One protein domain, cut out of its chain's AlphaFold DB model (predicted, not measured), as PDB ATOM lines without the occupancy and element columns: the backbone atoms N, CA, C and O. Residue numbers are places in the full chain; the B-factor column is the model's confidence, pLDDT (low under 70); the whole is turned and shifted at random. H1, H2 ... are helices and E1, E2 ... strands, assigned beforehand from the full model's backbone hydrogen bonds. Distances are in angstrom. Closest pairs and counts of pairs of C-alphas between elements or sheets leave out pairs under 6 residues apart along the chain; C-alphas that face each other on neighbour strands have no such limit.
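Overview. This is residues 68 to 256 of the 319 residues of the protein "Big_5 domain-containing protein" of Deltaproteobacteria bacterium (UniProt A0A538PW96). With little regular structure, two four-stranded sheets stand partly face to face; the ribbon E1-E2 runs beside E7 to H1 and loops. The printed part has 189 residues, 70 in named elements, mostly strand: E1, H1, E2 to E10. Sheet E3 E5 E8 E7 is antiparallel, E4 E10 E9 E6 mixed; the whole is compact and flat, radius of gyration of the C-alphas 18.4 A, spans 54, 46 and 24 A.

Along the chain. E1, residues 69 to 76, 22.6 A long, begins at C-alpha (164.638, 135.380, 59.094). H1 is 80-88, E2 129-137, E3 151-154, E4 159-162, E5 168-172, E6 184-188, E7 196-202, E8 205-210, E9 220-225 and E10 243-249, ending at (137.497, 158.261, 54.970).

Arrangement. E1 and E2 are antiparallel, N 73 and O 133 2.8 A apart. The closest C-alphas of E2 and E7 are 132 and 201, 5.9 A; of E6 and E8, 184 and 208, 7.1 A. In H1 every O i to N i+4 pair is within hydrogen-bond range.

Size, cuts and confidence. The printed part has no cut, long links before E2, E3, E6 and E10, and pLDDT under 70 at residues 68-145, 201-202 and 213.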
ATOM      1  N   PRO A  68     168.454 138.233  60.052       59.91
ATOM      2  CA  PRO A  68     167.205 137.775  60.648       59.91
ATOM      3  C   PRO A  68     166.266 137.181  59.591       59.91
ATOM      4  O   PRO A  68     166.013 137.798  58.556       59.91
ATOM      5  N   VAL A  69     165.714 136.002  59.877       63.22
ATOM      6  CA  VAL A  69     164.638 135.380  59.094       63.22
ATOM      7  C   VAL A  69     163.331 135.563  59.850       63.22
ATOM      8  O   VAL A  69     163.202 135.064  60.966       63.22
ATOM      9  N   ALA A  70     162.371 136.267  59.257       64.69
ATOM     10  CA  ALA A  70     161.020 136.330  59.796       64.69
ATOM     11  C   ALA A  70     160.194 135.136  59.323       64.69
ATOM     12  O   ALA A  70     160.282 134.716  58.168       64.69
ATOM     13  N   VAL A  71     159.412 134.586  60.244       62.72
ATOM     14  CA  VAL A  71     158.442 133.532  59.977       62.72
ATOM     15  C   VAL A  71     157.090 134.031  60.460       62.72
ATOM     16  O   VAL A  71     156.907 134.244  61.661       62.72
ATOM     17  N   SER A  72     156.155 134.183  59.526       58.38
ATOM     18  CA  SER A  72     154.748 134.470  59.800       58.38
ATOM     19  C   SER A  72     153.910 133.204  59.665       58.38
ATOM     20  O   SER A  72     153.973 132.505  58.653       58.38
ATOM     21  N   VAL A  73     153.080 132.926  60.668       60.56
ATOM     22  CA  VAL A  73     152.039 131.896  60.624       60.56
ATOM     23  C   VAL A  73     150.694 132.580  60.815       60.56
ATOM     24  O   VAL A  73     150.423 133.127  61.881       60.56
ATOM     25  N   ALA A  74     149.842 132.536  59.796       54.84
ATOM     26  CA  ALA A  74     148.476 133.044  59.862       54.84
ATOM     27  C   ALA A  74     147.478 131.878  59.894       54.84
ATOM     28  O   ALA A  74     147.540 130.969  59.067       54.84
ATOM     29  N   VAL A  75     146.557 131.909  60.857       52.53
ATOM     30  CA  VAL A  75     145.398 131.018  60.940       52.53
ATOM     31  C   VAL A  75     144.174 131.801  60.489       52.53
ATOM     32  O   VAL A  75     143.741 132.742  61.156       52.53
ATOM     33  N   TYR A  76     143.609 131.385  59.363       48.38
ATOM     34  CA  TYR A  76     142.339 131.892  58.859       48.38
ATOM     35  C   TYR A  76     141.215 130.977  59.345       48.38
ATOM     36  O   TYR A  76     141.326 129.753  59.236       48.38
ATOM     37  N   TYR A  77     140.140 131.551  59.884       42.66
ATOM     38  CA  TYR A  77     138.898 130.808  60.077       42.66
ATOM     39  C   TYR A  77     138.056 130.983  58.824       42.66
ATOM     40  O   TYR A  77     137.781 132.106  58.413       42.66
ATOM     41  N   GLN A  78     137.648 129.872  58.224       45.03
ATOM     42  CA  GLN A  78     136.537 129.891  57.289       45.03
ATOM     43  C   GLN A  78     135.289 129.589  58.114       45.03
ATOM     44  O   GLN A  78     135.142 128.470  58.612       45.03
ATOM     45  N   SER A  79     134.409 130.578  58.308       44.00
ATOM     46  CA  SER A  79     133.066 130.285  58.818       44.00
ATOM     47  C   SER A  79     132.368 129.327  57.851       44.00
ATOM     48  O   SER A  79     132.748 129.202  56.686       44.00
ATOM     49  N   MET A  80     131.350 128.597  58.298       46.78
ATOM     50  CA  MET A  80     130.599 127.783  57.341       46.78
ATOM     51  C   MET A  80     129.869 128.614  56.301       46.78
ATOM     52  O   MET A  80     129.797 128.178  55.158       46.78
ATOM     53  N   GLU A  81     129.435 129.818  56.662       42.59
ATOM     54  CA  GLU A  81     128.989 130.836  55.710       42.59
ATOM     55  C   GLU A  81     130.081 131.129  54.673       42.59
ATOM     56  O   GLU A  81     129.779 131.212  53.491       42.59
ATOM     57  N   ALA A  82     131.363 131.145  55.062       45.28
ATOM     58  CA  ALA A  82     132.497 131.270  54.145       45.28
ATOM     59  C   ALA A  82     132.674 130.054  53.229       45.28
ATOM     60  O   ALA A  82     132.951 130.226  52.052       45.28
ATOM     61  N   ILE A  83     132.513 128.823  53.730       46.72
ATOM     62  CA  ILE A  83     132.615 127.599  52.908       46.72
ATOM     63  C   ILE A  83     131.441 127.514  51.923       46.72
ATOM     64  O   ILE A  83     131.600 127.082  50.780       46.72
ATOM     65  N   VAL A  84     130.257 127.927  52.362       48.16
ATOM     66  CA  VAL A  84     129.045 128.009  51.548       48.16
ATOM     67  C   VAL A  84     129.181 129.116  50.507       48.16
ATOM     68  O   VAL A  84     128.980 128.843  49.328       48.16
ATOM     69  N   GLY A  85     129.598 130.319  50.904       47.22
ATOM     70  CA  GLY A  85     129.895 131.439  50.015       47.22
ATOM     71  C   GLY A  85     130.997 131.087  49.020       47.22
ATOM     72  O   GLY A  85     130.845 131.302  47.827       47.22
ATOM     73  N   GLN A  86     132.050 130.392  49.449       43.59
ATOM     74  CA  GLN A  86     133.094 129.862  48.572       43.59
ATOM     75  C   GLN A  86     132.541 128.869  47.535       43.59
ATOM     76  O   GLN A  86     133.081 128.783  46.431       43.59
ATOM     77  N   LYS A  87     131.479 128.119  47.871       42.75
ATOM     78  CA  LYS A  87     130.842 127.154  46.963       42.75
ATOM     79  C   LYS A  87     129.750 127.726  46.059       42.75
ATOM     80  O   LYS A  87     129.602 127.219  44.951       42.75
ATOM     81  N   PHE A  88     129.020 128.744  46.505       45.69
ATOM     82  CA  PHE A  88     127.956 129.403  45.737       45.69
ATOM     83  C   PHE A  88     128.455 130.619  44.945       45.69
ATOM     84  O   PHE A  88     128.034 130.826  43.811       45.69
ATOM     85  N   LEU A  89     129.371 131.401  45.518       42.56
ATOM     86  CA  LEU A  89     129.869 132.673  44.975       42.56
ATOM     87  C   LEU A  89     131.280 132.558  44.373       42.56
ATOM     88  O   LEU A  89     131.747 133.483  43.710       42.56
ATOM     89  N   GLY A  90     131.933 131.405  44.552       40.84
ATOM     90  CA  GLY A  90     133.320 131.170  44.169       40.84
ATOM     91  C   GLY A  90     134.293 131.908  45.085       40.84
ATOM     92  O   GLY A  90     134.012 132.996  45.576       40.84
ATOM     93  N   ASN A  91     135.447 131.307  45.378       42.03
ATOM     94  CA  ASN A  91     136.434 131.951  46.245       42.03
ATOM     95  C   ASN A  91     136.958 133.228  45.566       42.03
ATOM     96  O   ASN A  91     137.746 133.119  44.630       42.03
ATOM     97  N   MET A  92     136.521 134.410  46.007       48.56
ATOM     98  CA  MET A  92     137.066 135.692  45.550       48.56
ATOM     99  C   MET A  92     137.730 136.400  46.739       48.56
ATOM    100  O   MET A  92     137.196 137.319  47.351       48.56
ATOM    101  N   THR A  93     138.903 135.896  47.109       47.22
ATOM    102  CA  THR A  93     139.843 136.584  47.999       47.22
ATOM    103  C   THR A  93     141.046 136.982  47.155       47.22
ATOM    104  O   THR A  93     141.482 136.197  46.311       47.22
ATOM    105  N   ASP A  94     141.590 138.173  47.376       46.31
ATOM    106  CA  ASP A  94     142.887 138.545  46.814       46.31
ATOM    107  C   ASP A  94     143.989 137.680  47.460       46.31
ATOM    108  O   ASP A  94     144.369 137.878  48.612       46.31
ATOM    109  N   THR A  95     144.451 136.655  46.739       47.09
ATOM    110  CA  THR A  95     145.447 135.690  47.250       47.09
ATOM    111  C   THR A  95     146.891 136.101  46.987       47.09
ATOM    112  O   THR A  95     147.810 135.478  47.526       47.09
ATOM    113  N   ASN A  96     147.111 137.123  46.163       49.69
ATOM    114  CA  ASN A  96     148.444 137.573  45.773       49.69
ATOM    115  C   ASN A  96     148.681 139.070  46.027       49.69
ATOM    116  O   ASN A  96     149.708 139.608  45.606       49.69
ATOM    117  N   ASN A  97     147.783 139.703  46.782       50.59
ATOM    118  CA  ASN A  97     147.854 141.077  47.255       50.59
ATOM    119  C   ASN A  97     147.877 142.122  46.122       50.59
ATOM    120  O   ASN A  97     148.504 143.178  46.264       50.59
ATOM    121  N   ASN A  98     147.245 141.835  44.979       54.34
ATOM    122  CA  ASN A  98     147.198 142.749  43.832       54.34
ATOM    123  C   ASN A  98     145.916 143.605  43.762       54.34
ATOM    124  O   ASN A  98     145.751 144.373  42.811       54.34
ATOM    125  N   MET A  99     145.042 143.515  44.769       54.62
ATOM    126  CA  MET A  99     143.727 144.165  44.855       54.62
ATOM    127  C   MET A  99     142.791 143.803  43.694       54.62
ATOM    128  O   MET A  99     141.851 144.540  43.377       54.62
ATOM    129  N   VAL A 100     143.051 142.669  43.049       55.41
ATOM    130  CA  VAL A 100     142.206 142.050  42.040       55.41
ATOM    131  C   VAL A 100     141.782 140.702  42.594       55.41
ATOM    132  O   VAL A 100     142.586 139.901  43.055       55.41
ATOM    133  N   LEU A 101     140.485 140.438  42.555       55.12
ATOM    134  CA  LEU A 101     139.982 139.136  42.951       55.12
ATOM    135  C   LEU A 101     140.378 138.097  41.883       55.12
ATOM    136  O   LEU A 101     139.885 138.133  40.754       55.12
ATOM    137  N   GLU A 102     141.301 137.197  42.230       48.69
ATOM    138  CA  GLU A 102     141.802 136.122  41.359       48.69
ATOM    139  C   GLU A 102     140.953 134.830  41.497       48.69
ATOM    140  O   GLU A 102     140.316 134.612  42.524       48.69
ATOM    141  N   PRO A 103     140.843 133.984  40.455       47.47
ATOM    142  CA  PRO A 103     139.547 133.549  39.919       47.47
ATOM    143  C   PRO A 103     138.932 132.251  40.500       47.47
ATOM    144  O   PRO A 103     139.589 131.225  40.642       47.47
ATOM    145  N   CYS A 104     137.597 132.258  40.630       46.12
ATOM    146  CA  CYS A 104     136.673 131.258  40.059       46.12
ATOM    147  C   CYS A 104     136.852 129.771  40.433       46.12
ATOM    148  O   CYS A 104     136.798 128.891  39.571       46.12
ATOM    149  N   VAL A 105     136.942 129.438  41.721       35.34
ATOM    150  CA  VAL A 105     136.654 128.061  42.163       35.34
ATOM    151  C   VAL A 105     135.133 127.853  42.090       35.34
ATOM    152  O   VAL A 105     134.403 128.593  42.731       35.34
ATOM    153  N   LEU A 106     134.667 126.868  41.309       35.50
ATOM    154  CA  LEU A 106     133.250 126.466  41.123       35.50
ATOM    155  C   LEU A 106     132.383 127.297  40.149       35.50
ATOM    156  O   LEU A 106     131.171 127.116  40.123       35.50
ATOM    157  N   GLY A 107     132.982 128.111  39.269       35.47
ATOM    158  CA  GLY A 107     132.275 128.651  38.089       35.47
ATOM    159  C   GLY A 107     131.600 130.024  38.240       35.47
ATOM    160  O   GLY A 107     130.763 130.370  37.410       35.47
ATOM    161  N   GLY A 108     131.969 130.821  39.251       40.25
ATOM    162  CA  GLY A 108     131.546 132.227  39.383       40.25
ATOM    163  C   GLY A 108     132.088 133.153  38.273       40.25
ATOM    164  O   GLY A 108     133.019 132.799  37.549       40.25
ATOM    165  N   ARG A 109     131.500 134.354  38.117       41.75
ATOM    166  CA  ARG A 109     131.913 135.351  37.103       41.75
ATOM    167  C   ARG A 109     133.297 135.936  37.421       41.75
ATOM    168  O   ARG A 109     133.461 136.609  38.431       41.75
ATOM    169  N   CYS A 110     134.255 135.737  36.515       47.94
ATOM    170  CA  CYS A 110     135.606 136.298  36.591       47.94
ATOM    171  C   CYS A 110     135.640 137.721  35.985       47.94
ATOM    172  O   CYS A 110     136.107 137.905  34.863       47.94
ATOM    173  N   ASP A 111     135.081 138.721  36.671       52.34
ATOM    174  CA  ASP A 111     134.866 140.071  36.116       52.34
ATOM    175  C   ASP A 111     135.874 141.144  36.573       52.34
ATOM    176  O   ASP A 111     135.746 142.303  36.183       52.34
ATOM    177  N   GLY A 112     136.906 140.782  37.346       53.59
ATOM    178  CA  GLY A 112     137.985 141.705  37.726       53.59
ATOM    179  C   GLY A 112     137.554 142.809  38.697       53.59
ATOM    180  O   GLY A 112     138.160 143.884  38.717       53.59
ATOM    181  N   ARG A 113     136.495 142.568  39.484       55.75
ATOM    182  CA  ARG A 113     136.029 143.490  40.525       55.75
ATOM    183  C   ARG A 113     137.141 143.826  41.522       55.75
ATOM    184  O   ARG A 113     137.946 142.972  41.898       55.75
ATOM    185  N   LYS A 114     137.142 145.090  41.954       57.62
ATOM    186  CA  LYS A 114     137.976 145.597  43.044       57.62
ATOM    187  C   LYS A 114     137.169 145.559  44.348       57.62
ATOM    188  O   LYS A 114     136.020 146.000  44.323       57.62
ATOM    189  N   PRO A 115     137.732 145.046  45.451       55.59
ATOM    190  CA  PRO A 115     137.086 145.066  46.762       55.59
ATOM    191  C   PRO A 115     136.765 146.494  47.227       55.59
ATOM    192  O   PRO A 115     137.550 147.409  46.976       55.59
ATOM    193  N   GLN A 116     135.633 146.655  47.918       59.75
ATOM    194  CA  GLN A 116     135.201 147.914  48.552       59.75
ATOM    195  C   GLN A 116     135.357 147.907  50.085       59.75
ATOM    196  O   GLN A 116     134.998 148.874  50.751       59.75
ATOM    197  N   THR A 117     135.864 146.802  50.636       54.44
ATOM    198  CA  THR A 117     136.111 146.572  52.063       54.44
ATOM    199  C   THR A 117     137.517 146.000  52.267       54.44
ATOM    200  O   THR A 117     138.125 145.444  51.341       54.44
ATOM    201  N   GLU A 118     138.040 146.141  53.481       55.41
ATOM    202  CA  GLU A 118     139.310 145.599  53.948       55.41
ATOM    203  C   GLU A 118     139.117 144.535  55.046       55.41
ATOM    204  O   GLU A 118     138.500 144.806  56.076       55.41
ATOM    205  N   PRO A 119     139.721 143.334  54.915       51.78
ATOM    206  CA  PRO A 119     140.593 142.880  53.825       51.78
ATOM    207  C   PRO A 119     139.857 142.732  52.483       51.78
ATOM    208  O   PRO A 119     138.641 142.651  52.448       51.78
ATOM    209  N   ALA A 120     140.617 142.673  51.386       50.28
ATOM    210  CA  ALA A 120     140.135 142.536  50.010       50.28
ATOM    211  C   ALA A 120     139.313 141.247  49.773       50.28
ATOM    212  O   ALA A 120     139.862 140.200  49.409       50.28
ATOM    213  N   VAL A 121     137.998 141.321  49.994       49.97
ATOM    214  CA  VAL A 121     137.077 140.170  49.997       49.97
ATOM    215  C   VAL A 121     135.776 140.484  49.273       49.97
ATOM    216  O   VAL A 121     135.427 141.644  49.069       49.97
ATOM    217  N   VAL A 122     135.029 139.445  48.899       45.31
ATOM    218  CA  VAL A 122     133.607 139.607  48.556       45.31
ATOM    219  C   VAL A 122     132.856 140.065  49.795       45.31
ATOM    220  O   VAL A 122     133.053 139.496  50.865       45.31
ATOM    221  N   GLU A 123     131.963 141.035  49.647       40.59
ATOM    222  CA  GLU A 123     130.979 141.379  50.673       40.59
ATOM    223  C   GLU A 123     130.241 140.093  51.113       40.59
ATOM    224  O   GLU A 123     129.607 139.425  50.297       40.59
ATOM    225  N   GLY A 124     130.438 139.668  52.370       36.56
ATOM    226  CA  GLY A 124     129.946 138.385  52.908       36.56
ATOM    227  C   GLY A 124     130.951 137.213  52.951       36.56
ATOM    228  O   GLY A 124     130.615 136.150  53.469       36.56
ATOM    229  N   ALA A 125     132.190 137.371  52.470       38.62
ATOM    230  CA  ALA A 125     133.254 136.364  52.562       38.62
ATOM    231  C   ALA A 125     134.323 136.760  53.601       38.62
ATOM    232  O   ALA A 125     134.944 137.810  53.462       38.62
ATOM    233  N   PRO A 126     134.619 135.933  54.618       40.91
ATOM    234  CA  PRO A 126     135.724 136.200  55.532       40.91
ATOM    235  C   PRO A 126     137.014 135.465  55.130       40.91
ATOM    236  O   PRO A 126     137.039 134.243  54.975       40.91
ATOM    237  N   PRO A 127     138.134 136.195  55.117       43.97
ATOM    238  CA  PRO A 127     139.433 135.723  55.529       43.97
ATOM    239  C   PRO A 127     140.043 136.807  56.422       43.97
ATOM    240  O   PRO A 127     141.093 137.369  56.124       43.97
ATOM    241  N   VAL A 128     139.373 137.135  57.527       44.31
ATOM    242  CA  VAL A 128     140.069 137.847  58.598       44.31
ATOM    243  C   VAL A 128     140.950 136.797  59.283       44.31
ATOM    244  O   VAL A 128     140.417 135.798  59.785       44.31
ATOM    245  N   PRO A 129     142.289 136.925  59.266       45.09
ATOM    246  CA  PRO A 129     143.136 136.019  60.024       45.09
ATOM    247  C   PRO A 129     142.765 136.148  61.506       45.09
ATOM    248  O   PRO A 129     142.926 137.209  62.101       45.09
ATOM    249  N   MET A 130     142.256 135.071  62.109       48.53
ATOM    250  CA  MET A 130     141.879 135.069  63.529       48.53
ATOM    251  C   MET A 130     143.106 135.065  64.441       48.53
ATOM    252  O   MET A 130     143.035 135.493  65.590       48.53
ATOM    253  N   ALA A 131     144.232 134.551  63.946       52.59
ATOM    254  CA  ALA A 131     145.489 134.597  64.667       52.59
ATOM    255  C   ALA A 131     146.658 134.683  63.691       52.59
ATOM    256  O   ALA A 131     146.875 133.775  62.893       52.59
ATOM    257  N   VAL A 132     147.451 135.740  63.814       55.44
ATOM    258  CA  VAL A 132     148.784 135.821  63.217       55.44
ATOM    259  C   VAL A 132     149.813 135.611  64.331       55.44
ATOM    260  O   VAL A 132     149.642 136.069  65.466       55.44
ATOM    261  N   ARG A 133     150.852 134.828  64.051       61.22
ATOM    262  CA  ARG A 133     151.989 134.594  64.941       61.22
ATOM    263  C   ARG A 133     153.259 134.784  64.146       61.22
ATOM    264  O   ARG A 133     153.516 134.023  63.218       61.22
ATOM    265  N   ASN A 134     154.051 135.762  64.558       62.81
ATOM    266  CA  ASN A 134     155.301 136.093  63.899       62.81
ATOM    267  C   ASN A 134     156.447 135.898  64.877       62.81
ATOM    268  O   ASN A 134     156.336 136.216  66.061       62.81
ATOM    269  N   PHE A 135     157.556 135.367  64.387       66.06
ATOM    270  CA  PHE A 135     158.793 135.293  65.148       66.06
ATOM    271  C   PHE A 135     159.985 135.453  64.216       66.06
ATOM    272  O   PHE A 135     159.900 135.230  63.010       66.06
ATOM    273  N   THR A 136     161.110 135.876  64.784       66.69
ATOM    274  CA  THR A 136     162.355 136.056  64.042       66.69
ATOM    275  C   THR A 136     163.382 135.039  64.508       66.69
ATOM    276  O   THR A 136     163.594 134.867  65.706       66.69
ATOM    277  N   ILE A 137     164.044 134.392  63.556       68.25
ATOM    278  CA  ILE A 137     165.195 133.528  63.792       68.25
ATOM    279  C   ILE A 137     166.449 134.330  63.443       68.25
ATOM    280  O   ILE A 137     166.656 134.702  62.287       68.25
ATOM    281  N   ALA A 138     167.292 134.605  64.436       65.31
ATOM    282  CA  ALA A 138     168.606 135.191  64.200       65.31
ATOM    283  C   ALA A 138     169.568 134.109  63.685       65.31
ATOM    284  O   ALA A 138     169.739 133.071  64.325       65.31
ATOM    285  N   ILE A 139     170.212 134.347  62.540       67.56
ATOM    286  CA  ILE A 139     171.250 133.453  62.018       67.56
ATOM    287  C   ILE A 139     172.621 134.044  62.337       67.56
ATOM    288  O   ILE A 139     172.970 135.125  61.857       67.56
ATOM    289  N   ASN A 140     173.397 133.319  63.147       60.62
ATOM    290  CA  ASN A 140     174.751 133.701  63.544       60.62
ATOM    291  C   ASN A 140     175.640 133.933  62.308       60.62
ATOM    292  O   ASN A 140     175.735 133.067  61.440       60.62
ATOM    293  N   GLY A 141     176.317 135.087  62.250       56.91
ATOM    294  CA  GLY A 141     177.318 135.394  61.217       56.91
ATOM    295  C   GLY A 141     177.065 136.649  60.372       56.91
ATOM    296  O   GLY A 141     177.901 136.973  59.531       56.91
ATOM    297  N   ALA A 142     175.964 137.374  60.580       58.75
ATOM    298  CA  ALA A 142     175.812 138.733  60.056       58.75
ATOM    299  C   ALA A 142     176.310 139.753  61.092       58.75
ATOM    300  O   ALA A 142     175.970 139.650  62.270       58.75
ATOM    301  N   THR A 143     177.107 140.738  60.670       58.69
ATOM    302  CA  THR A 143     177.388 141.917  61.501       58.69
ATOM    303  C   THR A 143     176.062 142.597  61.835       58.69
ATOM    304  O   THR A 143     175.241 142.791  60.937       58.69
ATOM    305  N   ALA A 144     175.840 142.935  63.106       60.28
ATOM    306  CA  ALA A 144     174.624 143.623  63.521       60.28
ATOM    307  C   ALA A 144     174.536 144.994  62.825       60.28
ATOM    308  O   ALA A 144     175.426 145.831  62.983       60.28
ATOM    309  N   ASP A 145     173.483 145.205  62.032       66.62
ATOM    310  CA  ASP A 145     173.140 146.518  61.483       66.62
ATOM    311  C   ASP A 145     172.658 147.412  62.634       66.62
ATOM    312  O   ASP A 145     171.623 147.150  63.242       66.62
ATOM    313  N   GLY A 146     173.435 148.447  62.955       70.19
ATOM    314  CA  GLY A 146     173.129 149.393  64.029       70.19
ATOM    315  C   GLY A 146     172.253 150.574  63.605       70.19
ATOM    316  O   GLY A 146     171.959 151.423  64.442       70.19
ATOM    317  N   ALA A 147     171.854 150.682  62.332       81.75
ATOM    318  CA  ALA A 147     170.963 151.759  61.902       81.75
ATOM    319  C   ALA A 147     169.593 151.620  62.593       81.75
ATOM    320  O   ALA A 147     169.178 150.483  62.765       81.75
ATOM    321  N   PRO A 148     168.850 152.695  62.920       85.44
ATOM    322  CA  PRO A 148     167.476 152.629  63.453       85.44
ATOM    323  C   PRO A 148     166.439 152.025  62.494       85.44
ATOM    324  O   PRO A 148     166.663 152.064  61.277       85.44
ATOM    325  N   PRO A 149     165.321 151.446  62.993       88.44
ATOM    326  CA  PRO A 149     164.272 150.894  62.135       88.44
ATOM    327  C   PRO A 149     163.705 151.968  61.206       88.44
ATOM    328  O   PRO A 149     163.348 153.056  61.650       88.44
ATOM    329  N   ARG A 150     163.614 151.668  59.908       87.31
ATOM    330  CA  ARG A 150     162.887 152.518  58.956       87.31
ATOM    331  C   ARG A 150     161.429 152.107  58.926       87.31
ATOM    332  O   ARG A 150     161.120 150.934  59.147       87.31
ATOM    333  N   LEU A 151     160.564 153.067  58.635       88.31
ATOM    334  CA  LEU A 151     159.132 152.894  58.784       88.31
ATOM    335  C   LEU A 151     158.374 153.455  57.573       88.31
ATOM    336  O   LEU A 151     158.752 154.487  57.020       88.31
ATOM    337  N   GLY A 152     157.310 152.763  57.182       88.31
ATOM    338  CA  GLY A 152     156.286 153.235  56.253       88.31
ATOM    339  C   GLY A 152     154.909 153.153  56.908       88.31
ATOM    340  O   GLY A 152     154.752 152.458  57.914       88.31
ATOM    341  N   VAL A 153     153.915 153.834  56.336       91.56
ATOM    342  CA  VAL A 153     152.571 153.943  56.930       91.56
ATOM    343  C   VAL A 153     151.451 153.690  55.927       91.56
ATOM    344  O   VAL A 153     151.632 153.842  54.715       91.56
ATOM    345  N   TYR A 154     150.296 153.293  56.455       88.62
ATOM    346  CA  TYR A 154     149.028 153.187  55.743       88.62
ATOM    347  C   TYR A 154     147.872 153.712  56.621       88.62
ATOM    348  O   TYR A 154     147.876 153.433  57.823       88.62
ATOM    349  N   PRO A 155     146.866 154.411  56.064       91.69
ATOM    350  CA  PRO A 155     146.810 154.942  54.698       91.69
ATOM    351  C   PRO A 155     147.990 155.846  54.352       91.69
ATOM    352  O   PRO A 155     148.747 156.259  55.230       91.69
ATOM    353  N   GLN A 156     148.175 156.129  53.061       89.62
ATOM    354  CA  GLN A 156     149.184 157.112  52.669       89.62
ATOM    355  C   GLN A 156     148.864 158.464  53.336       89.62
ATOM    356  O   GLN A 156     147.686 158.813  53.452       89.62
ATOM    357  N   PRO A 157     149.875 159.231  53.774       93.31
ATOM    358  CA  PRO A 157     149.649 160.545  54.363       93.31
ATOM    359  C   PRO A 157     148.821 161.446  53.438       93.31
ATOM    360  O   PRO A 157     149.177 161.655  52.281       93.31
ATOM    361  N   GLY A 158     147.709 161.971  53.950       93.06
ATOM    362  CA  GLY A 158     146.770 162.801  53.200       93.06
ATOM    363  C   GLY A 158     145.848 162.034  52.244       93.06
ATOM    364  O   GLY A 158     145.264 162.664  51.365       93.06
ATOM    365  N   ALA A 159     145.714 160.707  52.372       92.94
ATOM    366  CA  ALA A 159     144.801 159.924  51.536       92.94
ATOM    367  C   ALA A 159     143.360 160.476  51.632       92.94
ATOM    368  O   ALA A 159     142.840 160.573  52.743       92.94
ATOM    369  N   PRO A 160     142.710 160.841  50.509       95.19
ATOM    370  CA  PRO A 160     141.424 161.541  50.537       95.19
ATOM    371  C   PRO A 160     140.204 160.611  50.606       95.19
ATOM    372  O   PRO A 160     139.096 161.096  50.821       95.19
ATOM    373  N   ARG A 161     140.378 159.308  50.343       92.56
ATOM    374  CA  ARG A 161     139.281 158.340  50.198       92.56
ATOM    375  C   ARG A 161     139.632 156.975  50.791       92.56
ATOM    376  O   ARG A 161     139.397 155.952  50.165       92.56
ATOM    377  N   ALA A 162     140.194 156.956  51.994       90.81
ATOM    378  CA  ALA A 162     140.471 155.704  52.693       90.81
ATOM    379  C   ALA A 162     139.177 154.897  52.923       90.81
ATOM    380  O   ALA A 162     138.109 155.482  53.123       90.81
ATOM    381  N   HIS A 163     139.276 153.568  52.925       82.94
ATOM    382  CA  HIS A 163     138.137 152.665  53.129       82.94
ATOM    383  C   HIS A 163     137.422 152.904  54.468       82.94
ATOM    384  O   HIS A 163     138.036 153.338  55.449       82.94
ATOM    385  N   LEU A 164     136.123 152.609  54.539       80.25
ATOM    386  CA  LEU A 164     135.329 152.815  55.759       80.25
ATOM    387  C   LEU A 164     135.813 151.939  56.921       80.25
ATOM    388  O   LEU A 164     135.752 152.355  58.071       80.25
ATOM    389  N   ASP A 165     136.330 150.754  56.629       77.19
ATOM    390  CA  ASP A 165     136.905 149.792  57.571       77.19
ATOM    391  C   ASP A 165     138.441 149.876  57.639       77.19
ATOM    392  O   ASP A 165     139.115 148.930  58.048       77.19
ATOM    393  N   THR A 166     139.010 151.027  57.261       83.94
ATOM    394  CA  THR A 166     140.459 151.252  57.267       83.94
ATOM    395  C   THR A 166     141.096 150.861  58.599       83.94
ATOM    396  O   THR A 166     140.816 151.439  59.653       83.94
ATOM    397  N   VAL A 167     142.079 149.966  58.510       87.94
ATOM    398  CA  VAL A 167     143.025 149.662  59.588       87.94
ATOM    399  C   VAL A 167     144.303 150.459  59.344       87.94
ATOM    400  O   VAL A 167     145.002 150.226  58.353       87.94
ATOM    401  N   ALA A 168     144.639 151.379  60.252       92.62
ATOM    402  CA  ALA A 168     145.902 152.109  60.183       92.62
ATOM    403  C   ALA A 168     147.071 151.144  60.436       92.62
ATOM    404  O   ALA A 168     147.039 150.359  61.387       92.62
ATOM    405  N   LYS A 169     148.104 151.180  59.587       90.56
ATOM    406  CA  LYS A 169     149.241 150.249  59.663       90.56
ATOM    407  C   LYS A 169     150.562 150.986  59.676       90.56
ATOM    408  O   LYS A 169     150.726 152.017  59.022       90.56
ATOM    409  N   VAL A 170     151.525 150.383  60.357       92.06
ATOM    410  CA  VAL A 170     152.940 150.746  60.279       92.06
ATOM    411  C   VAL A 170     153.736 149.533  59.814       92.06
ATOM    412  O   VAL A 170     153.514 148.412  60.277       92.06
ATOM    413  N   PHE A 171     154.655 149.752  58.879       88.12
ATOM    414  CA  PHE A 171     155.525 148.721  58.315       88.12
ATOM    415  C   PHE A 171     156.967 149.053  58.673       88.12
ATOM    416  O   PHE A 171     157.437 150.141  58.349       88.12
ATOM    417  N   PHE A 172     157.692 148.125  59.288       87.81
ATOM    418  CA  PHE A 172     159.079 148.307  59.700       87.81
ATOM    419  C   PHE A 172     160.050 147.578  58.775       87.81
ATOM    420  O   PHE A 172     159.746 146.539  58.187       87.81
ATOM    421  N   SER A 173     161.257 148.127  58.650       85.75
ATOM    422  CA  SER A 173     162.344 147.531  57.867       85.75
ATOM    423  C   SER A 173     163.056 146.377  58.567       85.75
ATOM    424  O   SER A 173     164.018 145.853  58.008       85.75
ATOM    425  N   ARG A 174     162.621 146.003  59.775       81.06
ATOM    426  CA  ARG A 174     163.163 144.903  60.581       81.06
ATOM    427  C   ARG A 174     162.273 144.618  61.803       81.06
ATOM    428  O   ARG A 174     161.330 145.382  62.024       81.06
ATOM    429  N   PRO A 175     162.544 143.558  62.587       83.75
ATOM    430  CA  PRO A 175     161.777 143.268  63.791       83.75
ATOM    431  C   PRO A 175     161.915 144.402  64.806       83.75
ATOM    432  O   PRO A 175     163.016 144.907  65.032       83.75
ATOM    433  N   VAL A 176     160.809 144.771  65.446       88.44
ATOM    434  CA  VAL A 176     160.778 145.836  66.454       88.44
ATOM    435  C   VAL A 176     160.032 145.404  67.708       88.44
ATOM    436  O   VAL A 176     159.220 144.481  67.679       88.44
ATOM    437  N   THR A 177     160.301 146.102  68.805       88.62
ATOM    438  CA  THR A 177     159.570 145.997  70.072       88.62
ATOM    439  C   THR A 177     159.023 147.361  70.484       88.62
ATOM    440  O   THR A 177     159.425 148.391  69.945       88.62
ATOM    441  N   GLY A 178     158.093 147.367  71.441       90.31
ATOM    442  CA  GLY A 178     157.538 148.602  71.999       90.31
ATOM    443  C   GLY A 178     156.297 149.133  71.284       90.31
ATOM    444  O   GLY A 178     155.860 150.221  71.623       90.31
ATOM    445  N   ILE A 179     155.708 148.379  70.348       94.19
ATOM    446  CA  ILE A 179     154.442 148.742  69.699       94.19
ATOM    447  C   ILE A 179     153.262 148.230  70.531       94.19
ATOM    448  O   ILE A 179     153.137 147.031  70.769       94.19
ATOM    449  N   ASN A 180     152.409 149.143  70.990       93.38
ATOM    450  CA  ASN A 180     151.181 148.861  71.733       93.38
ATOM    451  C   ASN A 180     150.201 150.047  71.627       93.38
ATOM    452  O   ASN A 180     150.484 151.041  70.962       93.38
ATOM    453  N   THR A 181     149.064 149.971  72.321       92.56
ATOM    454  CA  THR A 181     148.005 151.000  72.327       92.56
ATOM    455  C   THR A 181     148.400 152.335  72.968       92.56
ATOM    456  O   THR A 181     147.647 153.297  72.879       92.56
ATOM    457  N   THR A 182     149.559 152.421  73.625       95.88
ATOM    458  CA  THR A 182     150.115 153.687  74.139       95.88
ATOM    459  C   THR A 182     151.025 154.352  73.110       95.88
ATOM    460  O   THR A 182     151.087 155.575  73.038       95.88
ATOM    461  N   THR A 183     151.745 153.560  72.312       96.75
ATOM    462  CA  THR A 183     152.708 154.070  71.325       96.75
ATOM    463  C   THR A 183     152.129 154.195  69.926       96.75
ATOM    464  O   THR A 183     152.724 154.887  69.110       96.75
ATOM    465  N   PHE A 184     151.027 153.507  69.625       97.81
ATOM    466  CA  PHE A 184     150.322 153.591  68.355       97.81
ATOM    467  C   PHE A 184     148.846 153.888  68.626       97.81
ATOM    468  O   PHE A 184     148.133 153.049  69.180       97.81
ATOM    469  N   THR A 185     148.406 155.095  68.270       98.00
ATOM    470  CA  THR A 185     147.048 155.594  68.529       98.00
ATOM    471  C   THR A 185     146.416 156.191  67.272       98.00
ATOM    472  O   THR A 185     147.097 156.502  66.294       98.00
ATOM    473  N   LEU A 186     145.092 156.341  67.293       97.75
ATOM    474  CA  LEU A 186     144.307 156.983  66.242       97.75
ATOM    475  C   LEU A 186     143.405 158.029  66.892       97.75
ATOM    476  O   LEU A 186     142.730 157.723  67.873       97.75
ATOM    477  N   THR A 187     143.386 159.247  66.363       98.12
ATOM    478  CA  THR A 187     142.533 160.339  66.843       98.12
ATOM    479  C   THR A 187     141.556 160.785  65.768       98.12
ATOM    480  O   THR A 187     141.882 160.759  64.581       98.12
ATOM    481  N   ASP A 188     140.371 161.235  66.170       96.50
ATOM    482  CA  ASP A 188     139.452 161.932  65.269       96.50
ATOM    483  C   ASP A 188     139.846 163.406  65.053       96.50
ATOM    484  O   ASP A 188     140.820 163.910  65.617       96.50
ATOM    485  N   ALA A 189     139.059 164.116  64.240       93.81
ATOM    486  CA  ALA A 189     139.251 165.535  63.946       93.81
ATOM    487  C   ALA A 189     139.132 166.467  65.173       93.81
ATOM    488  O   ALA A 189     139.575 167.611  65.104       93.81
ATOM    489  N   SER A 190     138.541 166.008  66.282       95.56
ATOM    490  CA  SER A 190     138.502 166.756  67.546       95.56
ATOM    491  C   SER A 190     139.744 166.523  68.417       95.56
ATOM    492  O   SER A 190     139.914 167.194  69.434       95.56
ATOM    493  N   GLY A 191     140.617 165.593  68.017       94.38
ATOM    494  CA  GLY A 191     141.769 165.144  68.794       94.38
ATOM    495  C   GLY A 191     141.429 164.061  69.819       94.38
ATOM    496  O   GLY A 191     142.292 163.687  70.613       94.38
ATOM    497  N   ALA A 192     140.199 163.536  69.822       96.12
ATOM    498  CA  ALA A 192     139.817 162.460  70.725       96.12
ATOM    499  C   ALA A 192     140.436 161.138  70.257       96.12
ATOM    500  O   ALA A 192     140.321 160.768  69.087       96.12
ATOM    501  N   VAL A 193     141.093 160.421  71.172       96.19
ATOM    502  CA  VAL A 193     141.685 159.105  70.896       96.19
ATOM    503  C   VAL A 193     140.580 158.062  70.762       96.19
ATOM    504  O   VAL A 193     139.744 157.911  71.655       96.19
ATOM    505  N   LEU A 194     140.601 157.313  69.664       93.38
ATOM    506  CA  LEU A 194     139.701 156.193  69.436       93.38
ATOM    507  C   LEU A 194     140.159 154.986  70.266       93.38
ATOM    508  O   LEU A 194     141.324 154.589  70.168       93.38
ATOM    509  N   PRO A 195     139.257 154.352  71.037       90.00
ATOM    510  CA  PRO A 195     139.527 153.055  71.637       90.00
ATOM    511  C   PRO A 195     139.873 152.032  70.553       90.00
ATOM    512  O   PRO A 195     139.119 151.859  69.591       90.00
ATOM    513  N   ALA A 196     141.010 151.369  70.720       86.50
ATOM    514  CA  ALA A 196     141.554 150.433  69.753       86.50
ATOM    515  C   ALA A 196     142.396 149.359  70.447       86.50
ATOM    516  O   ALA A 196     142.858 149.551  71.578       86.50
ATOM    517  N   TRP A 197     142.658 148.265  69.740       85.50
ATOM    518  CA  TRP A 197     143.758 147.356  70.056       85.50
ATOM    519  C   TRP A 197     144.820 147.407  68.955       85.50
ATOM    520  O   TRP A 197     144.580 147.892  67.849       85.50
ATOM    521  N   VAL A 198     146.027 146.952  69.283       87.69
ATOM    522  CA  VAL A 198     147.173 146.964  68.371       87.69
ATOM    523  C   VAL A 198     147.753 145.565  68.322       87.69
ATOM    524  O   VAL A 198     148.115 145.023  69.363       87.69
ATOM    525  N   ASP A 199     147.864 145.017  67.116       80.94
ATOM    526  CA  ASP A 199     148.366 143.666  66.889       80.94
ATOM    527  C   ASP A 199     149.348 143.613  65.725       80.94
ATOM    528  O   ASP A 199     149.267 144.366  64.748       80.94
ATOM    529  N   GLN A 200     150.280 142.670  65.822       77.56
ATOM    530  CA  GLN A 200     151.181 142.362  64.729       77.56
ATOM    531  C   GLN A 200     150.454 141.495  63.692       77.56
ATOM    532  O   GLN A 200     150.042 140.373  63.982       77.56
ATOM    533  N   ILE A 201     150.337 142.001  62.466       68.19
ATOM    534  CA  ILE A 201     149.604 141.356  61.363       68.19
ATOM    535  C   ILE A 201     150.498 140.877  60.217       68.19
ATOM    536  O   ILE A 201     150.013 140.292  59.256       68.19
ATOM    537  N   GLY A 202     151.807 141.097  60.326       69.56
ATOM    538  CA  GLY A 202     152.817 140.572  59.410       69.56
ATOM    539  C   GLY A 202     154.223 140.700  59.993       69.56
ATOM    540  O   GLY A 202     154.407 141.308  61.050       69.56
ATOM    541  N   ASP A 203     155.224 140.152  59.302       71.44
ATOM    542  CA  ASP A 203     156.618 140.054  59.774       71.44
ATOM    543  C   ASP A 203     157.158 141.352  60.398       71.44
ATOM    544  O   ASP A 203     157.745 141.331  61.477       71.44
ATOM    545  N   GLY A 204     156.908 142.490  59.747       78.44
ATOM    546  CA  GLY A 204     157.241 143.827  60.240       78.44
ATOM    547  C   GLY A 204     156.042 144.763  60.306       78.44
ATOM    548  O   GLY A 204     156.242 145.972  60.262       78.44
ATOM    549  N   VAL A 205     154.816 144.239  60.331       82.25
ATOM    550  CA  VAL A 205     153.599 145.042  60.150       82.25
ATOM    551  C   VAL A 205     152.732 144.995  61.392       82.25
ATOM    552  O   VAL A 205     152.375 143.913  61.858       82.25
ATOM    553  N   TRP A 206     152.360 146.171  61.885       88.12
ATOM    554  CA  TRP A 206     151.442 146.334  63.007       88.12
ATOM    555  C   TRP A 206     150.203 147.089  62.551       88.12
ATOM    556  O   TRP A 206     150.323 148.109  61.870       88.12
ATOM    557  N   GLY A 207     149.033 146.571  62.914       88.31
ATOM    558  CA  GLY A 207     147.740 147.195  62.669       88.31
ATOM    559  C   GLY A 207     147.171 147.782  63.954       88.31
ATOM    560  O   GLY A 207     147.281 147.172  65.019       88.31
ATOM    561  N   LEU A 208     146.563 148.958  63.838       90.12
ATOM    562  CA  LEU A 208     145.709 149.549  64.857       90.12
ATOM    563  C   LEU A 208     144.259 149.330  64.449       90.12
ATOM    564  O   LEU A 208     143.835 149.791  63.389       90.12
ATOM    565  N   PHE A 209     143.516 148.651  65.313       84.12
ATOM    566  CA  PHE A 209     142.142 148.235  65.088       84.12
ATOM    567  C   PHE A 209     141.214 149.013  66.016       84.12
ATOM    568  O   PHE A 209     141.162 148.721  67.214       84.12
ATOM    569  N   PRO A 210     140.505 150.029  65.505       82.38
ATOM    570  CA  PRO A 210     139.477 150.709  66.273       82.38
ATOM    571  C   PRO A 210     138.386 149.725  66.703       82.38
ATOM    572  O   PRO A 210     138.015 148.829  65.953       82.38
ATOM    573  N   ASN A 211     137.812 149.922  67.890       78.44
ATOM    574  CA  ASN A 211     136.714 149.076  68.383       78.44
ATOM    575  C   ASN A 211     135.423 149.219  67.561       78.44
ATOM    576  O   ASN A 211     134.513 148.400  67.682       78.44
ATOM    577  N   GLN A 212     135.326 150.273  66.755       72.88
ATOM    578  CA  GLN A 212     134.239 150.468  65.810       72.88
ATOM    579  C   GLN A 212     134.516 149.708  64.512       72.88
ATOM    580  O   GLN A 212     135.620 149.761  63.981       72.88
ATOM    581  N   ILE A 213     133.484 149.043  63.992       65.56
ATOM    582  CA  ILE A 213     133.569 148.230  62.770       65.56
ATOM    583  C   ILE A 213     133.847 149.110  61.541       65.56
ATOM    584  O   ILE A 213     134.566 148.701  60.638       65.56
ATOM    585  N   GLN A 214     133.299 150.326  61.520       78.31
ATOM    586  CA  GLN A 214     133.513 151.307  60.459       78.31
ATOM    587  C   GLN A 214     133.826 152.674  61.064       78.31
ATOM    588  O   GLN A 214     133.233 153.098  62.060       78.31
ATOM    589  N   LEU A 215     134.764 153.371  60.434       84.94
ATOM    590  CA  LEU A 215     135.030 154.782  60.642       84.94
ATOM    591  C   LEU A 215     133.917 155.626  60.009       84.94
ATOM    592  O   LEU A 215     133.221 155.202  59.087       84.94
ATOM    593  N   LYS A 216     133.750 156.857  60.496       92.38
ATOM    594  CA  LYS A 216     132.695 157.746  60.007       92.38
ATOM    595  C   LYS A 216     132.987 158.187  58.559       92.38
ATOM    596  O   LYS A 216     134.049 158.772  58.333       92.38
ATOM    597  N   PRO A 217     132.050 158.008  57.609       92.56
ATOM    598  CA  PRO A 217     132.235 158.456  56.230       92.56
ATOM    599  C   PRO A 217     132.521 159.958  56.132       92.56
ATOM    600  O   PRO A 217     131.918 160.765  56.850       92.56
ATOM    601  N   GLY A 218     133.462 160.336  55.266       94.69
ATOM    602  CA  GLY A 218     133.903 161.722  55.069       94.69
ATOM    603  C   GLY A 218     134.675 162.342  56.242       94.69
ATOM    604  O   GLY A 218     135.073 163.506  56.163       94.69
ATOM    605  N   ALA A 219     134.884 161.616  57.345       96.75
ATOM    606  CA  ALA A 219     135.642 162.124  58.482       96.75
ATOM    607  C   ALA A 219     137.150 161.984  58.255       96.75
ATOM    608  O   ALA A 219     137.622 161.080  57.568       96.75
ATOM    609  N   THR A 220     137.913 162.890  58.867       97.94
ATOM    610  CA  THR A 220     139.377 162.823  58.887       97.94
ATOM    611  C   THR A 220     139.851 162.279  60.225       97.94
ATOM    612  O   THR A 220     139.367 162.704  61.277       97.94
ATOM    613  N   TYR A 221     140.805 161.358  60.161       98.00
ATOM    614  CA  TYR A 221     141.473 160.767  61.312       98.00
ATOM    615  C   TYR A 221     142.981 160.974  61.199       98.00
ATOM    616  O   TYR A 221     143.511 161.095  60.093       98.00
ATOM    617  N   THR A 222     143.664 160.984  62.340       98.19
ATOM    618  CA  THR A 222     145.123 161.108  62.427       98.19
ATOM    619  C   THR A 222     145.686 159.949  63.230       98.19
ATOM    620  O   THR A 222     145.301 159.737  64.377       98.19
ATOM    621  N   ALA A 223     146.585 159.185  62.624       97.75
ATOM    622  CA  ALA A 223     147.310 158.113  63.281       97.75
ATOM    623  C   ALA A 223     148.651 158.632  63.811       97.75
ATOM    624  O   ALA A 223     149.335 159.411  63.143       97.75
ATOM    625  N   HIS A 224     149.021 158.173  65.005       97.81
ATOM    626  CA  HIS A 224     150.205 158.618  65.734       97.81
ATOM    627  C   HIS A 224     151.045 157.420  66.141       97.81
ATOM    628  O   HIS A 224     150.551 156.512  66.806       97.81
ATOM    629  N   LEU A 225     152.326 157.445  65.793       97.38
ATOM    630  CA  LEU A 225     153.329 156.504  66.269       97.38
ATOM    631  C   LEU A 225     154.384 157.265  67.080       97.38
ATOM    632  O   LEU A 225     155.030 158.179  66.567       97.38
ATOM    633  N   ALA A 226     154.590 156.868  68.331       96.19
ATOM    634  CA  ALA A 226     155.616 157.445  69.189       96.19
ATOM    635  C   ALA A 226     157.040 157.167  68.666       96.19
ATOM    636  O   ALA A 226     157.298 156.177  67.977       96.19
ATOM    637  N   ALA A 227     157.984 158.038  69.028       93.75
ATOM    638  CA  ALA A 227     159.413 157.766  68.870       93.75
ATOM    639  C   ALA A 227     159.871 156.632  69.810       93.75
ATOM    640  O   ALA A 227     159.136 156.212  70.705       93.75
ATOM    641  N   GLY A 228     161.113 156.170  69.653       93.62
ATOM    642  CA  GLY A 228     161.709 155.184  70.557       93.62
ATOM    643  C   GLY A 228     161.302 153.738  70.273       93.62
ATOM    644  O   GLY A 228     161.422 152.886  71.147       93.62
ATOM    645  N   ILE A 229     160.848 153.436  69.054       94.56
ATOM    646  CA  ILE A 229     160.590 152.060  68.625       94.56
ATOM    647  C   ILE A 229     161.926 151.395  68.307       94.56
ATOM    648  O   ILE A 229     162.630 151.804  67.380       94.56
ATOM    649  N   CYS A 230     162.289 150.385  69.094       90.38
ATOM    650  CA  CYS A 230     163.609 149.767  69.042       90.38
ATOM    651  C   CYS A 230     163.613 148.474  68.233       90.38
ATOM    652  O   CYS A 230     162.658 147.693  68.263       90.38
ATOM    653  N   ASP A 231     164.727 148.233  67.549       86.38
ATOM    654  CA  ASP A 231     165.068 146.938  66.971       86.38
ATOM    655  C   ASP A 231     164.991 145.840  68.050       86.38
ATOM    656  O   ASP A 231     165.529 145.987  69.149       86.38
ATOM    657  N   ALA A 232     164.311 144.732  67.743       83.25
ATOM    658  CA  ALA A 232     164.120 143.632  68.693       83.25
ATOM    659  C   ALA A 232     165.413 142.851  69.008       83.25
ATOM    660  O   ALA A 232     165.486 142.142  70.008       83.25
ATOM    661  N   THR A 233     166.418 142.948  68.141       76.56
ATOM    662  CA  THR A 233     167.723 142.281  68.239       76.56
ATOM    663  C   THR A 233     168.829 143.208  68.744       76.56
ATOM    664  O   THR A 233     169.805 142.733  69.324       76.56
ATOM    665  N   VAL A 234     168.668 144.527  68.580       81.38
ATOM    666  CA  VAL A 234     169.618 145.555  69.031       81.38
ATOM    667  C   VAL A 234     168.859 146.660  69.766       81.38
ATOM    668  O   VAL A 234     168.513 147.686  69.188       81.38
ATOM    669  N   ALA A 235     168.634 146.482  71.068       79.19
ATOM    670  CA  ALA A 235     167.792 147.376  71.874       79.19
ATOM    671  C   ALA A 235     168.253 148.852  71.920       79.19
ATOM    672  O   ALA A 235     167.481 149.719  72.308       79.19
ATOM    673  N   THR A 236     169.497 149.155  71.538       84.12
ATOM    674  CA  THR A 236     170.022 150.530  71.443       84.12
ATOM    675  C   THR A 236     169.720 151.209  70.105       84.12
ATOM    676  O   THR A 236     169.939 152.411  69.963       84.12
ATOM    677  N   SER A 237     169.224 150.461  69.118       89.06
ATOM    678  CA  SER A 237     168.880 150.959  67.791       89.06
ATOM    679  C   SER A 237     167.390 151.292  67.725       89.06
ATOM    680  O   SER A 237     166.559 150.443  67.400       89.06
ATOM    681  N   CYS A 238     167.043 152.534  68.066       92.25
ATOM    682  CA  CYS A 238     165.653 152.985  68.166       92.25
ATOM    683  C   CYS A 238     165.349 154.159  67.235       92.25
ATOM    684  O   CYS A 238     166.222 154.989  66.951       92.25
ATOM    685  N   THR A 239     164.095 154.241  66.778       91.62
ATOM    686  CA  THR A 239     163.606 155.401  66.025       91.62
ATOM    687  C   THR A 239     163.805 156.674  66.846       91.62
ATOM    688  O   THR A 239     163.495 156.717  68.035       91.62
ATOM    689  N   GLN A 240     164.365 157.703  66.211       89.75
ATOM    690  CA  GLN A 240     164.607 158.997  66.859       89.75
ATOM    691  C   GLN A 240     163.350 159.867  66.845       89.75
ATOM    692  O   GLN A 240     163.047 160.542  67.823       89.75
ATOM    693  N   ASP A 241     162.607 159.798  65.742       89.38
ATOM    694  CA  ASP A 241     161.368 160.531  65.535       89.38
ATOM    695  C   ASP A 241     160.170 159.574  65.599       89.38
ATOM    696  O   ASP A 241     160.277 158.389  65.263       89.38
ATOM    697  N   GLY A 242     159.024 160.113  66.016       91.12
ATOM    698  CA  GLY A 242     157.727 159.481  65.808       91.12
ATOM    699  C   GLY A 242     157.215 159.712  64.386       91.12
ATOM    700  O   GLY A 242     157.868 160.366  63.568       91.12
ATOM    701  N   ALA A 243     156.020 159.211  64.107       93.50
ATOM    702  CA  ALA A 243     155.309 159.452  62.860       93.50
ATOM    703  C   ALA A 243     153.886 159.923  63.140       93.50
ATOM    704  O   ALA A 243     153.236 159.434  64.060       93.50
ATOM    705  N   GLU A 244     153.400 160.839  62.316       95.81
ATOM    706  CA  GLU A 244     152.025 161.320  62.374       95.81
ATOM    707  C   GLU A 244     151.501 161.481  60.951       95.81
ATOM    708  O   GLU A 244     152.174 162.055  60.091       95.81
ATOM    709  N   TRP A 245     150.316 160.944  60.672       95.94
ATOM    710  CA  TRP A 245     149.698 161.093  59.360       95.94
ATOM    711  C   TRP A 245     148.180 161.099  59.455       95.94
ATOM    712  O   TRP A 245     147.583 160.350  60.227       95.94
ATOM    713  N   SER A 246     147.557 161.934  58.628       96.94
ATOM    714  CA  SER A 246     146.103 162.022  58.526       96.94
ATOM    715  C   SER A 246     145.590 161.380  57.248       96.94
ATOM    716  O   SER A 246     146.302 161.313  56.245       96.94
ATOM    717  N   PHE A 247     144.338 160.945  57.274       96.62
ATOM    718  CA  PHE A 247     143.607 160.459  56.110       96.62
ATOM    719  C   PHE A 247     142.120 160.771  56.264       96.62
ATOM    720  O   PHE A 247     141.599 160.863  57.377       96.62
ATOM    721  N   THR A 248     141.438 160.930  55.138       97.62
ATOM    722  CA  THR A 248     139.997 161.144  55.063       97.62
ATOM    723  C   THR A 248     139.334 159.860  54.588       97.62
ATOM    724  O   THR A 248     139.745 159.272  53.588       97.62
ATOM    725  N   VAL A 249     138.324 159.414  55.330       94.06
ATOM    726  CA  VAL A 249     137.497 158.261  54.970       94.06
ATOM    727  C   VAL A 249     136.600 158.649  53.803       94.06
ATOM    728  O   VAL A 249     136.063 159.758  53.772       94.06
ATOM    729  N   ALA A 250     136.427 157.741  52.848       90.31
ATOM    730  CA  ALA A 250     135.548 157.931  51.707       90.31
ATOM    731  C   ALA A 250     134.104 158.264  52.134       90.31
ATOM    732  O   ALA A 250     133.685 158.015  53.268       90.31
ATOM    733  N   ALA A 251     133.337 158.864  51.222       89.12
ATOM    734  CA  ALA A 251     131.937 159.203  51.485       89.12
ATOM    735  C   ALA A 251     131.038 157.954  51.531       89.12
ATOM    736  O   ALA A 251     130.012 157.956  52.208       89.12
ATOM    737  N   ASP A 252     131.450 156.897  50.832       81.38
ATOM    738  CA  ASP A 252     130.780 155.606  50.720       81.38
ATOM    739  C   ASP A 252     131.798 154.523  50.305       81.38
ATOM    740  O   ASP A 252     132.940 154.819  49.936       81.38
ATOM    741  N   ALA A 253     131.396 153.255  50.397       71.44
ATOM    742  CA  ALA A 253     132.256 152.120  50.058       71.44
ATOM    743  C   ALA A 253     132.685 152.141  48.577       71.44
ATOM    744  O   ALA A 253     133.840 151.861  48.261       71.44
ATOM    745  N   GLU A 254     131.802 152.576  47.672       73.69
ATOM    746  CA  GLU A 254     132.078 152.606  46.229       73.69
ATOM    747  C   GLU A 254     133.151 153.627  45.832       73.69
ATOM    748  O   GLU A 254     133.872 153.441  44.848       73.69
ATOM    749  N   SER A 255     133.270 154.715  46.591       79.88
ATOM    750  CA  SER A 255     134.237 155.784  46.351       79.88
ATOM    751  C   SER A 255     135.594 155.555  47.017       79.88
ATOM    752  O   SER A 255     136.501 156.364  46.786       79.88
ATOM    753  N   SER A 256     135.756 154.475  47.788       80.81
ATOM    754  CA  SER A 256     136.983 154.165  48.525       80.81
ATOM    755  C   SER A 256     138.166 153.808  47.613       80.81
ATOM    756  O   SER A 256     138.015 153.235  46.531       80.81
TER     757      SER A 256